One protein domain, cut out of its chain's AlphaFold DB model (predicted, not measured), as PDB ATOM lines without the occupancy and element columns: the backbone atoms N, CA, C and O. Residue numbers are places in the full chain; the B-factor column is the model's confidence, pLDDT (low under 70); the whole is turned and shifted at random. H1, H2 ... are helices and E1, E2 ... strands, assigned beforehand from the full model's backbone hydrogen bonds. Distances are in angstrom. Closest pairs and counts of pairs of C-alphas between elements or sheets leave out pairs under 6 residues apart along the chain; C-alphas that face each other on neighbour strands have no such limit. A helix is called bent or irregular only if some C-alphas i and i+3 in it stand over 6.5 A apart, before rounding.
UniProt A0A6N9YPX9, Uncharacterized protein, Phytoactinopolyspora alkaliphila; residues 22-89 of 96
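This is residues 22 to 89 of the 96 residues of an uncharacterized protein of Phytoactinopolyspora alkaliphila (UniProt A0A6N9YPX9). What does the model look like? A small twisted sheet of three strands, E1 E2 E3, has helix H2 packed on one face along the edge strand E3, and the other face is bare. H1 packs on H2 and folds with it into a helical hairpin. How is it made up? The printed part has 68 residues, in the order H1 H2 E1 E2 E3; the class is mixed, the antiparallel sheet has the order E1 - E2 - E3, and the whole is compact, with a radius of gyration of the C-alphas of 11.7 A and spans of 34 by 26 by 16 A.

Where are the strands? E1 is residues 60 to 65, 16.8 A; E2 is 69 to 75, 19.7 A; E3 is 81 to 88, 20.7 A, ending at C-alpha 88 (-43.810, 6.143, -7.459). Where are the helices? H1 is residues 22 to 36, 21.5 A, from C-alpha 22 (-29.320, 21.935, 3.545), and is irregular: C-alphas 23 and 26 are 7.2 A apart. H2 is residues 46 to 54, 12.3 A.

How do the strands pair? They form a meander, each strand the antiparallel neighbour of the one before: N 64 and O 71 are 2.8 A apart between E1 and E2, and N 72 and O 85 2.8 A between E2 and E3, both within hydrogen-bond range. Residues 43 to 44 pair antiparallel with residues 86 to 87 of E3. Where do the helices stand? H2 is on the sheet at a height of 7.5 A, over E3 and only just along the strands, at 29.6 degrees to E3 on the local plane; their closest C-alphas, of Leu 46 and Thr 85, are 5.1 A apart. H1 and H2 touch, closest at the C-alphas of Val 25 and Leu 53, 6.0 A, with a shallow tilt of 28 degrees, opposite ways; H1 is apart from E1, E2 and E3. Are the helix backbones complete? In H2 every O i to N i+4 pair is within hydrogen-bond range, in H1 9 of 11.

How large is it? The two C-alphas farthest apart, of Gly 38 and Asn 78, are 35.3 A apart. Is anything missing or uncertain? The printed part has no cut, no link is long, and no printed residue is under 70 in pLDDT.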
ATOM      1  N   ALA A  22     -28.867  21.242   2.339       73.62
ATOM      2  CA  ALA A  22     -29.320  21.935   3.545       73.62
ATOM      3  C   ALA A  22     -30.544  22.843   3.300       73.62
ATOM      4  O   ALA A  22     -31.461  22.892   4.122       73.62
ATOM      5  N   GLU A  23     -30.625  23.507   2.143       83.19
ATOM      6  CA  GLU A  23     -31.760  24.375   1.789       83.19
ATOM      7  C   GLU A  23     -33.049  23.580   1.524       83.19
ATOM      8  O   GLU A  23     -34.158  24.122   1.569       83.19
ATOM      9  N   LEU A  24     -32.927  22.274   1.276       84.81
ATOM     10  CA  LEU A  24     -34.051  21.393   0.981       84.81
ATOM     11  C   LEU A  24     -34.673  20.771   2.235       84.81
ATOM     12  O   LEU A  24     -35.780  20.231   2.131       84.81
ATOM     13  N   VAL A  25     -34.030  20.871   3.406       89.00
ATOM     14  CA  VAL A  25     -34.544  20.317   4.674       89.00
ATOM     15  C   VAL A  25     -36.008  20.720   4.911       89.00
ATOM     16  O   VAL A  25     -36.838  19.813   5.029       89.00
ATOM     17  N   PRO A  26     -36.407  22.012   4.860       90.88
ATOM     18  CA  PRO A  26     -37.801  22.396   5.102       90.88
ATOM     19  C   PRO A  26     -38.781  21.755   4.109       90.88
ATOM     20  O   PRO A  26     -39.894  21.369   4.473       90.88
ATOM     21  N   THR A  27     -38.360  21.596   2.851       90.62
ATOM     22  CA  THR A  27     -39.174  20.978   1.797       90.62
ATOM     23  C   THR A  27     -39.428  19.504   2.094       90.62
ATOM     24  O   THR A  27     -40.573  19.044   2.024       90.62
ATOM     25  N   TYR A  28     -38.384  18.752   2.444       90.62
ATOM     26  CA  TYR A  28     -38.518  17.322   2.716       90.62
ATOM     27  C   TYR A  28     -39.177  17.036   4.069       90.62
ATOM     28  O   TYR A  28     -39.889  16.041   4.184       90.62
ATOM     29  N   GLU A  29     -39.068  17.929   5.053       93.12
ATOM     30  CA  GLU A  29     -39.833  17.826   6.302       93.12
ATOM     31  C   GLU A  29     -41.340  18.015   6.096       93.12
ATOM     32  O   GLU A  29     -42.148  17.325   6.717       93.12
ATOM     33  N   VAL A  30     -41.750  18.929   5.212       92.19
ATOM     34  CA  VAL A  30     -43.164  19.053   4.818       92.19
ATOM     35  C   VAL A  30     -43.636  17.778   4.121       92.19
ATOM     36  O   VAL A  30     -44.721  17.286   4.429       92.19
ATOM     37  N   ARG A  31     -42.829  17.226   3.208       89.81
ATOM     38  CA  ARG A  31     -43.162  15.974   2.513       89.81
ATOM     39  C   ARG A  31     -43.285  14.801   3.482       89.81
ATOM     40  O   ARG A  31     -44.235  14.038   3.359       89.81
ATOM     41  N   LEU A  32     -42.380  14.693   4.456       91.81
ATOM     42  CA  LEU A  32     -42.420  13.644   5.472       91.81
ATOM     43  C   LEU A  32     -43.692  13.741   6.311       91.81
ATOM     44  O   LEU A  32     -44.424  12.763   6.392       91.81
ATOM     45  N   ARG A  33     -44.014  14.933   6.829       92.56
ATOM     46  CA  ARG A  33     -45.247  15.151   7.605       92.56
ATOM     47  C   ARG A  33     -46.506  14.780   6.823       92.56
ATOM     48  O   ARG A  33     -47.407  14.167   7.381       92.56
ATOM     49  N   ARG A  34     -46.569  15.140   5.537       90.06
ATOM     50  CA  ARG A  34     -47.686  14.763   4.657       90.06
ATOM     51  C   ARG A  34     -47.762  13.252   4.468       90.06
ATOM     52  O   ARG A  34     -48.818  12.676   4.687       90.06
ATOM     53  N   SER A  35     -46.637  12.607   4.160       87.38
ATOM     54  CA  SER A  35     -46.575  11.151   4.014       87.38
ATOM     55  C   SER A  35     -46.996  10.420   5.295       87.38
ATOM     56  O   SER A  35     -47.729   9.441   5.215       87.38
ATOM     57  N   GLU A  36     -46.571  10.894   6.470       88.25
ATOM     58  CA  GLU A  36     -46.956  10.343   7.780       88.25
ATOM     59  C   GLU A  36     -48.445  10.559   8.094       88.25
ATOM     60  O   GLU A  36     -49.060   9.733   8.765       88.25
ATOM     61  N   ALA A  37     -49.043  11.632   7.571       89.62
ATOM     62  CA  ALA A  37     -50.480  11.888   7.628       89.62
ATOM     63  C   ALA A  37     -51.290  11.106   6.569       89.62
ATOM     64  O   ALA A  37     -52.515  11.215   6.536       89.62
ATOM     65  N   GLY A  38     -50.634  10.326   5.699       85.31
ATOM     66  CA  GLY A  38     -51.279   9.628   4.580       85.31
ATOM     67  C   GLY A  38     -51.656  10.542   3.407       85.31
ATOM     68  O   GLY A  38     -52.479  10.173   2.571       85.31
ATOM     69  N   GLU A  39     -51.076  11.740   3.337       85.25
ATOM     70  CA  GLU A  39     -51.301  12.723   2.282       85.25
ATOM     71  C   GLU A  39     -50.210  12.652   1.202       85.25
ATOM     72  O   GLU A  39     -49.016  12.806   1.472       85.25
ATOM     73  N   GLY A  40     -50.630  12.536  -0.059       76.12
ATOM     74  CA  GLY A  40     -49.729  12.540  -1.213       76.12
ATOM     75  C   GLY A  40     -49.236  11.146  -1.618       76.12
ATOM     76  O   GLY A  40     -49.789  10.139  -1.182       76.12
ATOM     77  N   PRO A  41     -48.248  11.072  -2.529       76.50
ATOM     78  CA  PRO A  41     -47.746   9.800  -3.026       76.50
ATOM     79  C   PRO A  41     -46.939   9.068  -1.952       76.50
ATOM     80  O   PRO A  41     -46.164   9.678  -1.209       76.50
ATOM     81  N   GLU A  42     -47.075   7.744  -1.924       78.19
ATOM     82  CA  GLU A  42     -46.229   6.896  -1.094       78.19
ATOM     83  C   GLU A  42     -44.764   7.111  -1.484       78.19
ATOM     84  O   GLU A  42     -44.383   6.984  -2.653       78.19
ATOM     85  N   THR A  43     -43.956   7.499  -0.497       86.00
ATOM     86  CA  THR A  43     -42.560   7.855  -0.718       86.00
ATOM     87  C   THR A  43     -41.652   6.950   0.107       86.00
ATOM     88  O   THR A  43     -41.437   7.165   1.303       86.00
ATOM     89  N   VAL A  44     -41.091   5.928  -0.534       89.12
ATOM     90  CA  VAL A  44     -40.208   4.959   0.128       89.12
ATOM     91  C   VAL A  44     -38.883   5.638   0.496       89.12
ATOM     92  O   VAL A  44     -38.351   6.446  -0.267       89.12
ATOM     93  N   GLY A  45     -38.351   5.345   1.685       91.75
ATOM     94  CA  GLY A  45     -37.055   5.862   2.154       91.75
ATOM     95  C   GLY A  45     -37.043   7.337   2.579       91.75
ATOM     96  O   GLY A  45     -35.993   7.850   2.963       91.75
ATOM     97  N   LEU A  46     -38.191   8.030   2.555       92.44
ATOM     98  CA  LEU A  46     -38.274   9.468   2.843       92.44
ATOM     99  C   LEU A  46     -37.789   9.842   4.251       92.44
ATOM    100  O   LEU A  46     -37.115  10.856   4.416       92.44
ATOM    101  N   SER A  47     -38.089   9.028   5.264       92.88
ATOM    102  CA  SER A  47     -37.665   9.288   6.646       92.88
ATOM    103  C   SER A  47     -36.141   9.254   6.801       92.88
ATOM    104  O   SER A  47     -35.561  10.177   7.374       92.88
ATOM    105  N   GLN A  48     -35.481   8.235   6.240       92.25
ATOM    106  CA  GLN A  48     -34.019   8.123   6.224       92.25
ATOM    107  C   GLN A  48     -33.388   9.263   5.419       92.25
ATOM    108  O   GLN A  48     -32.412   9.865   5.860       92.25
ATOM    109  N   PHE A  49     -33.975   9.605   4.274       93.69
ATOM    110  CA  PHE A  49     -33.519  10.715   3.443       93.69
ATOM    111  C   PHE A  49     -33.556  12.055   4.195       93.69
ATOM    112  O   PHE A  49     -32.556  12.770   4.239       93.69
ATOM    113  N   VAL A  50     -34.672  12.370   4.862       92.88
ATOM    114  CA  VAL A  50     -34.817  13.579   5.695       92.88
ATOM    115  C   VAL A  50     -33.832  13.567   6.862       92.88
ATOM    116  O   VAL A  50     -33.254  14.600   7.189       92.88
ATOM    117  N   HIS A  51     -33.619  12.408   7.489       93.00
ATOM    118  CA  HIS A  51     -32.640  12.274   8.562       93.00
ATOM    119  C   HIS A  51     -31.223  12.620   8.082       93.00
ATOM    120  O   HIS A  51     -30.547  13.414   8.731       93.00
ATOM    121  N   CYS A  52     -30.800  12.106   6.925       91.88
ATOM    122  CA  CYS A  52     -29.495  12.429   6.347       91.88
ATOM    123  C   CYS A  52     -29.359  13.911   5.974       91.88
ATOM    124  O   CYS A  52     -28.300  14.486   6.214       91.88
ATOM    125  N   LEU A  53     -30.423  14.546   5.465       90.75
ATOM    126  CA  LEU A  53     -30.428  15.992   5.219       90.75
ATOM    127  C   LEU A  53     -30.254  16.806   6.510       90.75
ATOM    128  O   LEU A  53     -29.512  17.780   6.523       90.75
ATOM    129  N   ARG A  54     -30.911  16.408   7.609       91.44
ATOM    130  CA  ARG A  54     -30.814  17.100   8.910       91.44
ATOM    131  C   ARG A  54     -29.422  17.042   9.528       91.44
ATOM    132  O   ARG A  54     -29.066  17.938  10.285       91.44
ATOM    133  N   LEU A  55     -28.676  15.974   9.255       89.75
ATOM    134  CA  LEU A  55     -27.307  15.819   9.738       89.75
ATOM    135  C   LEU A  55     -26.300  16.663   8.948       89.75
ATOM    136  O   LEU A  55     -25.139  16.686   9.331       89.75
ATOM    137  N   ASP A  56     -26.731  17.329   7.869       81.69
ATOM    138  CA  ASP A  56     -25.867  18.105   6.968       81.69
ATOM    139  C   ASP A  56     -24.713  17.271   6.373       81.69
ATOM    140  O   ASP A  56     -23.651  17.767   6.014       81.69
ATOM    141  N   ASN A  57     -24.928  15.956   6.261       83.12
ATOM    142  CA  ASN A  57     -23.944  15.017   5.717       83.12
ATOM    143  C   ASN A  57     -23.970  14.962   4.181       83.12
ATOM    144  O   ASN A  57     -23.107  14.331   3.576       83.12
ATOM    145  N   ALA A  58     -24.990  15.554   3.557       84.69
ATOM    146  CA  ALA A  58     -25.192  15.534   2.117       84.69
ATOM    147  C   ALA A  58     -24.609  16.795   1.476       84.69
ATOM    148  O   ALA A  58     -25.034  17.904   1.796       84.69
ATOM    149  N   THR A  59     -23.702  16.626   0.520       84.25
ATOM    150  CA  THR A  59     -23.149  17.733  -0.279       84.25
ATOM    151  C   THR A  59     -23.740  17.787  -1.677       84.25
ATOM    152  O   THR A  59     -23.815  18.862  -2.266       84.25
ATOM    153  N   GLU A  60     -24.193  16.648  -2.203       85.69
ATOM    154  CA  GLU A  60     -24.783  16.561  -3.533       85.69
ATOM    155  C   GLU A  60     -26.095  15.781  -3.514       85.69
ATOM    156  O   GLU A  60     -26.317  14.881  -2.697       85.69
ATOM    157  N   MET A  61     -26.967  16.126  -4.460       86.06
ATOM    158  CA  MET A  61     -28.226  15.442  -4.704       86.06
ATOM    159  C   MET A  61     -28.330  15.098  -6.187       86.06
ATOM    160  O   MET A  61     -28.041  15.920  -7.055       86.06
ATOM    161  N   PHE A  62     -28.789  13.889  -6.483       83.44
ATOM    162  CA  PHE A  62     -29.078  13.457  -7.846       83.44
ATOM    163  C   PHE A  62     -30.490  12.896  -7.930       83.44
ATOM    164  O   PHE A  62     -31.057  12.437  -6.935       83.44
ATOM    165  N   ASN A  63     -31.061  12.909  -9.128       85.00
ATOM    166  CA  ASN A  63     -32.349  12.298  -9.401       85.00
ATOM    167  C   ASN A  63     -32.269  11.362 -10.609       85.00
ATOM    168  O   ASN A  63     -31.691  11.692 -11.639       85.00
ATOM    169  N   ILE A  64     -32.899  10.198 -10.483       82.81
ATOM    170  CA  ILE A  64     -33.058   9.222 -11.559       82.81
ATOM    171  C   ILE A  64     -34.548   9.079 -11.807       82.81
ATOM    172  O   ILE A  64     -35.286   8.627 -10.934       82.81
ATOM    173  N   THR A  65     -35.005   9.486 -12.985       82.50
ATOM    174  CA  THR A  65     -36.423   9.395 -13.346       82.50
ATOM    175  C   THR A  65     -36.586   8.382 -14.461       82.50
ATOM    176  O   THR A  65     -35.961   8.516 -15.507       82.50
ATOM    177  N   ASN A  66     -37.435   7.383 -14.244       82.62
ATOM    178  CA  ASN A  66     -37.952   6.522 -15.303       82.62
ATOM    179  C   ASN A  66     -39.452   6.820 -15.518       82.62
ATOM    180  O   ASN A  66     -39.977   7.787 -14.962       82.62
ATOM    181  N   ALA A  67     -40.138   6.024 -16.345       79.75
ATOM    182  CA  ALA A  67     -41.533   6.274 -16.724       79.75
ATOM    183  C   ALA A  67     -42.479   6.458 -15.517       79.75
ATOM    184  O   ALA A  67     -43.307   7.371 -15.521       79.75
ATOM    185  N   ASP A  68     -42.296   5.652 -14.468       83.25
ATOM    186  CA  ASP A  68     -43.249   5.533 -13.358       83.25
ATOM    187  C   ASP A  68     -42.636   5.868 -11.995       83.25
ATOM    188  O   ASP A  68     -43.312   5.845 -10.969       83.25
ATOM    189  N   THR A  69     -41.339   6.148 -11.934       83.31
ATOM    190  CA  THR A  69     -40.612   6.278 -10.673       83.31
ATOM    191  C   THR A  69     -39.572   7.378 -10.751       83.31
ATOM    192  O   THR A  69     -38.785   7.468 -11.692       83.31
ATOM    193  N   THR A  70     -39.552   8.220  -9.723       85.88
ATOM    194  CA  THR A  70     -38.486   9.191  -9.493       85.88
ATOM    195  C   THR A  70     -37.727   8.800  -8.237       85.88
ATOM    196  O   THR A  70     -38.271   8.822  -7.135       85.88
ATOM    197  N   TRP A  71     -36.458   8.471  -8.412       88.69
ATOM    198  CA  TRP A  71     -35.500   8.249  -7.345       88.69
ATOM    199  C   TRP A  71     -34.723   9.533  -7.095       88.69
ATOM    200  O   TRP A  71     -34.318  10.202  -8.043       88.69
ATOM    201  N   ILE A  72     -34.498   9.868  -5.832       89.94
ATOM    202  CA  ILE A  72     -33.696  11.015  -5.418       89.94
ATOM    203  C   ILE A  72     -32.678  10.508  -4.404       89.94
ATOM    204  O   ILE A  72     -33.064   9.962  -3.370       89.94
ATOM    205  N   GLY A  73     -31.393  10.652  -4.711       90.50
ATOM    206  CA  GLY A  73     -30.296  10.185  -3.870       90.50
ATOM    207  C   GLY A  73     -29.436  11.325  -3.342       90.50
ATOM    208  O   GLY A  73     -29.371  12.395  -3.948       90.50
ATOM    209  N   LEU A  74     -28.785  11.076  -2.207       90.75
ATOM    210  CA  LEU A  74     -27.825  11.978  -1.572       90.75
ATOM    211  C   LEU A  74     -26.430  11.359  -1.592       90.75
ATOM    212  O   LEU A  74     -26.281  10.164  -1.306       90.75
ATOM    213  N   LEU A  75     -25.433  12.193  -1.873       89.44
ATOM    214  CA  LEU A  75     -24.017  11.861  -1.749       89.44
ATOM    215  C   LEU A  75     -23.364  12.749  -0.682       89.44
ATOM    216  O   LEU A  75     -23.745  13.913  -0.518       89.44
ATOM    217  N   ASP A  76     -22.385  12.198   0.031       89.19
ATOM    218  CA  ASP A  76     -21.504  12.957   0.921       89.19
ATOM    219  C   ASP A  76     -20.366  13.658   0.151       89.19
ATOM    220  O   ASP A  76     -20.227  13.516  -1.068       89.19
ATOM    221  N   ALA A  77     -19.508  14.378   0.880       86.44
ATOM    222  CA  ALA A  77     -18.377  15.121   0.317       86.44
ATOM    223  C   ALA A  77     -17.338  14.251  -0.418       86.44
ATOM    224  O   ALA A  77     -16.515  14.778  -1.165       86.44
ATOM    225  N   ASN A  78     -17.349  12.934  -0.199       89.50
ATOM    226  CA  ASN A  78     -16.473  11.970  -0.861       89.50
ATOM    227  C   ASN A  78     -17.161  11.300  -2.064       89.50
ATOM    228  O   ASN A  78     -16.589  10.386  -2.662       89.50
ATOM    229  N   GLY A  79     -18.390  11.706  -2.399       84.56
ATOM    230  CA  GLY A  79     -19.216  11.055  -3.412       84.56
ATOM    231  C   GLY A  79     -19.805   9.720  -2.945       84.56
ATOM    232  O   GLY A  79     -20.272   8.936  -3.773       84.56
ATOM    233  N   VAL A  80     -19.784   9.423  -1.641       89.88
ATOM    234  CA  VAL A  80     -20.376   8.201  -1.088       89.88
ATOM    235  C   VAL A  80     -21.882   8.380  -0.990       89.88
ATOM    236  O   VAL A  80     -22.385   9.355  -0.443       89.88
ATOM    237  N   PHE A  81     -22.616   7.397  -1.498       89.88
ATOM    238  CA  PHE A  81     -24.066   7.342  -1.395       89.88
ATOM    239  C   PHE A  81     -24.524   7.096   0.050       89.88
ATOM    240  O   PHE A  81     -24.137   6.099   0.661       89.88
ATOM    241  N   ILE A  82     -25.378   7.982   0.576       92.56
ATOM    242  CA  ILE A  82     -25.804   7.951   1.989       92.56
ATOM    243  C   ILE A  82     -27.311   7.751   2.195       92.56
ATOM    244  O   ILE A  82     -27.716   7.212   3.226       92.56
ATOM    245  N   ALA A  83     -28.154   8.159   1.241       93.38
ATOM    246  CA  ALA A  83     -29.598   7.952   1.323       93.38
ATOM    247  C   ALA A  83     -30.278   8.012  -0.045       93.38
ATOM    248  O   ALA A  83     -29.779   8.632  -0.984       93.38
ATOM    249  N   LEU A  84     -31.466   7.411  -0.121       93.50
ATOM    250  CA  LEU A  84     -32.319   7.384  -1.302       93.50
ATOM    251  C   LEU A  84     -33.774   7.459  -0.886       93.50
ATOM    252  O   LEU A  84     -34.210   6.758   0.027       93.50
ATOM    253  N   THR A  85     -34.527   8.283  -1.596       92.88
ATOM    254  CA  THR A  85     -35.977   8.304  -1.514       92.88
ATOM    255  C   THR A  85     -36.587   8.098  -2.892       92.88
ATOM    256  O   THR A  85     -35.989   8.442  -3.912       92.88
ATOM    257  N   CYS A  86     -37.761   7.485  -2.927       91.25
ATOM    258  CA  CYS A  86     -38.413   7.046  -4.145       91.25
ATOM    259  C   CYS A  86     -39.865   7.489  -4.146       91.25
ATOM    260  O   CYS A  86     -40.604   7.172  -3.216       91.25
ATOM    261  N   VAL A  87     -40.265   8.194  -5.200       87.00
ATOM    262  CA  VAL A  87     -41.654   8.553  -5.464       87.00
ATOM    263  C   VAL A  87     -42.129   7.715  -6.639       87.00
ATOM    264  O   VAL A  87     -41.643   7.875  -7.761       87.00
ATOM    265  N   MET A  88     -43.102   6.843  -6.392       82.81
ATOM    266  CA  MET A  88     -43.810   6.143  -7.459       82.81
ATOM    267  C   MET A  88     -44.933   7.052  -7.965       82.81
ATOM    268  O   MET A  88     -45.758   7.535  -7.184       82.81
ATOM    269  N   ARG A  89     -44.979   7.320  -9.273       71.69
ATOM    270  CA  ARG A  89     -46.182   7.891  -9.883       71.69
ATOM    271  C   ARG A  89     -47.236   6.799  -9.847       71.69
ATOM    272  O   ARG A  89     -47.165   5.848 -10.614       71.69
TER     273      ARG A  89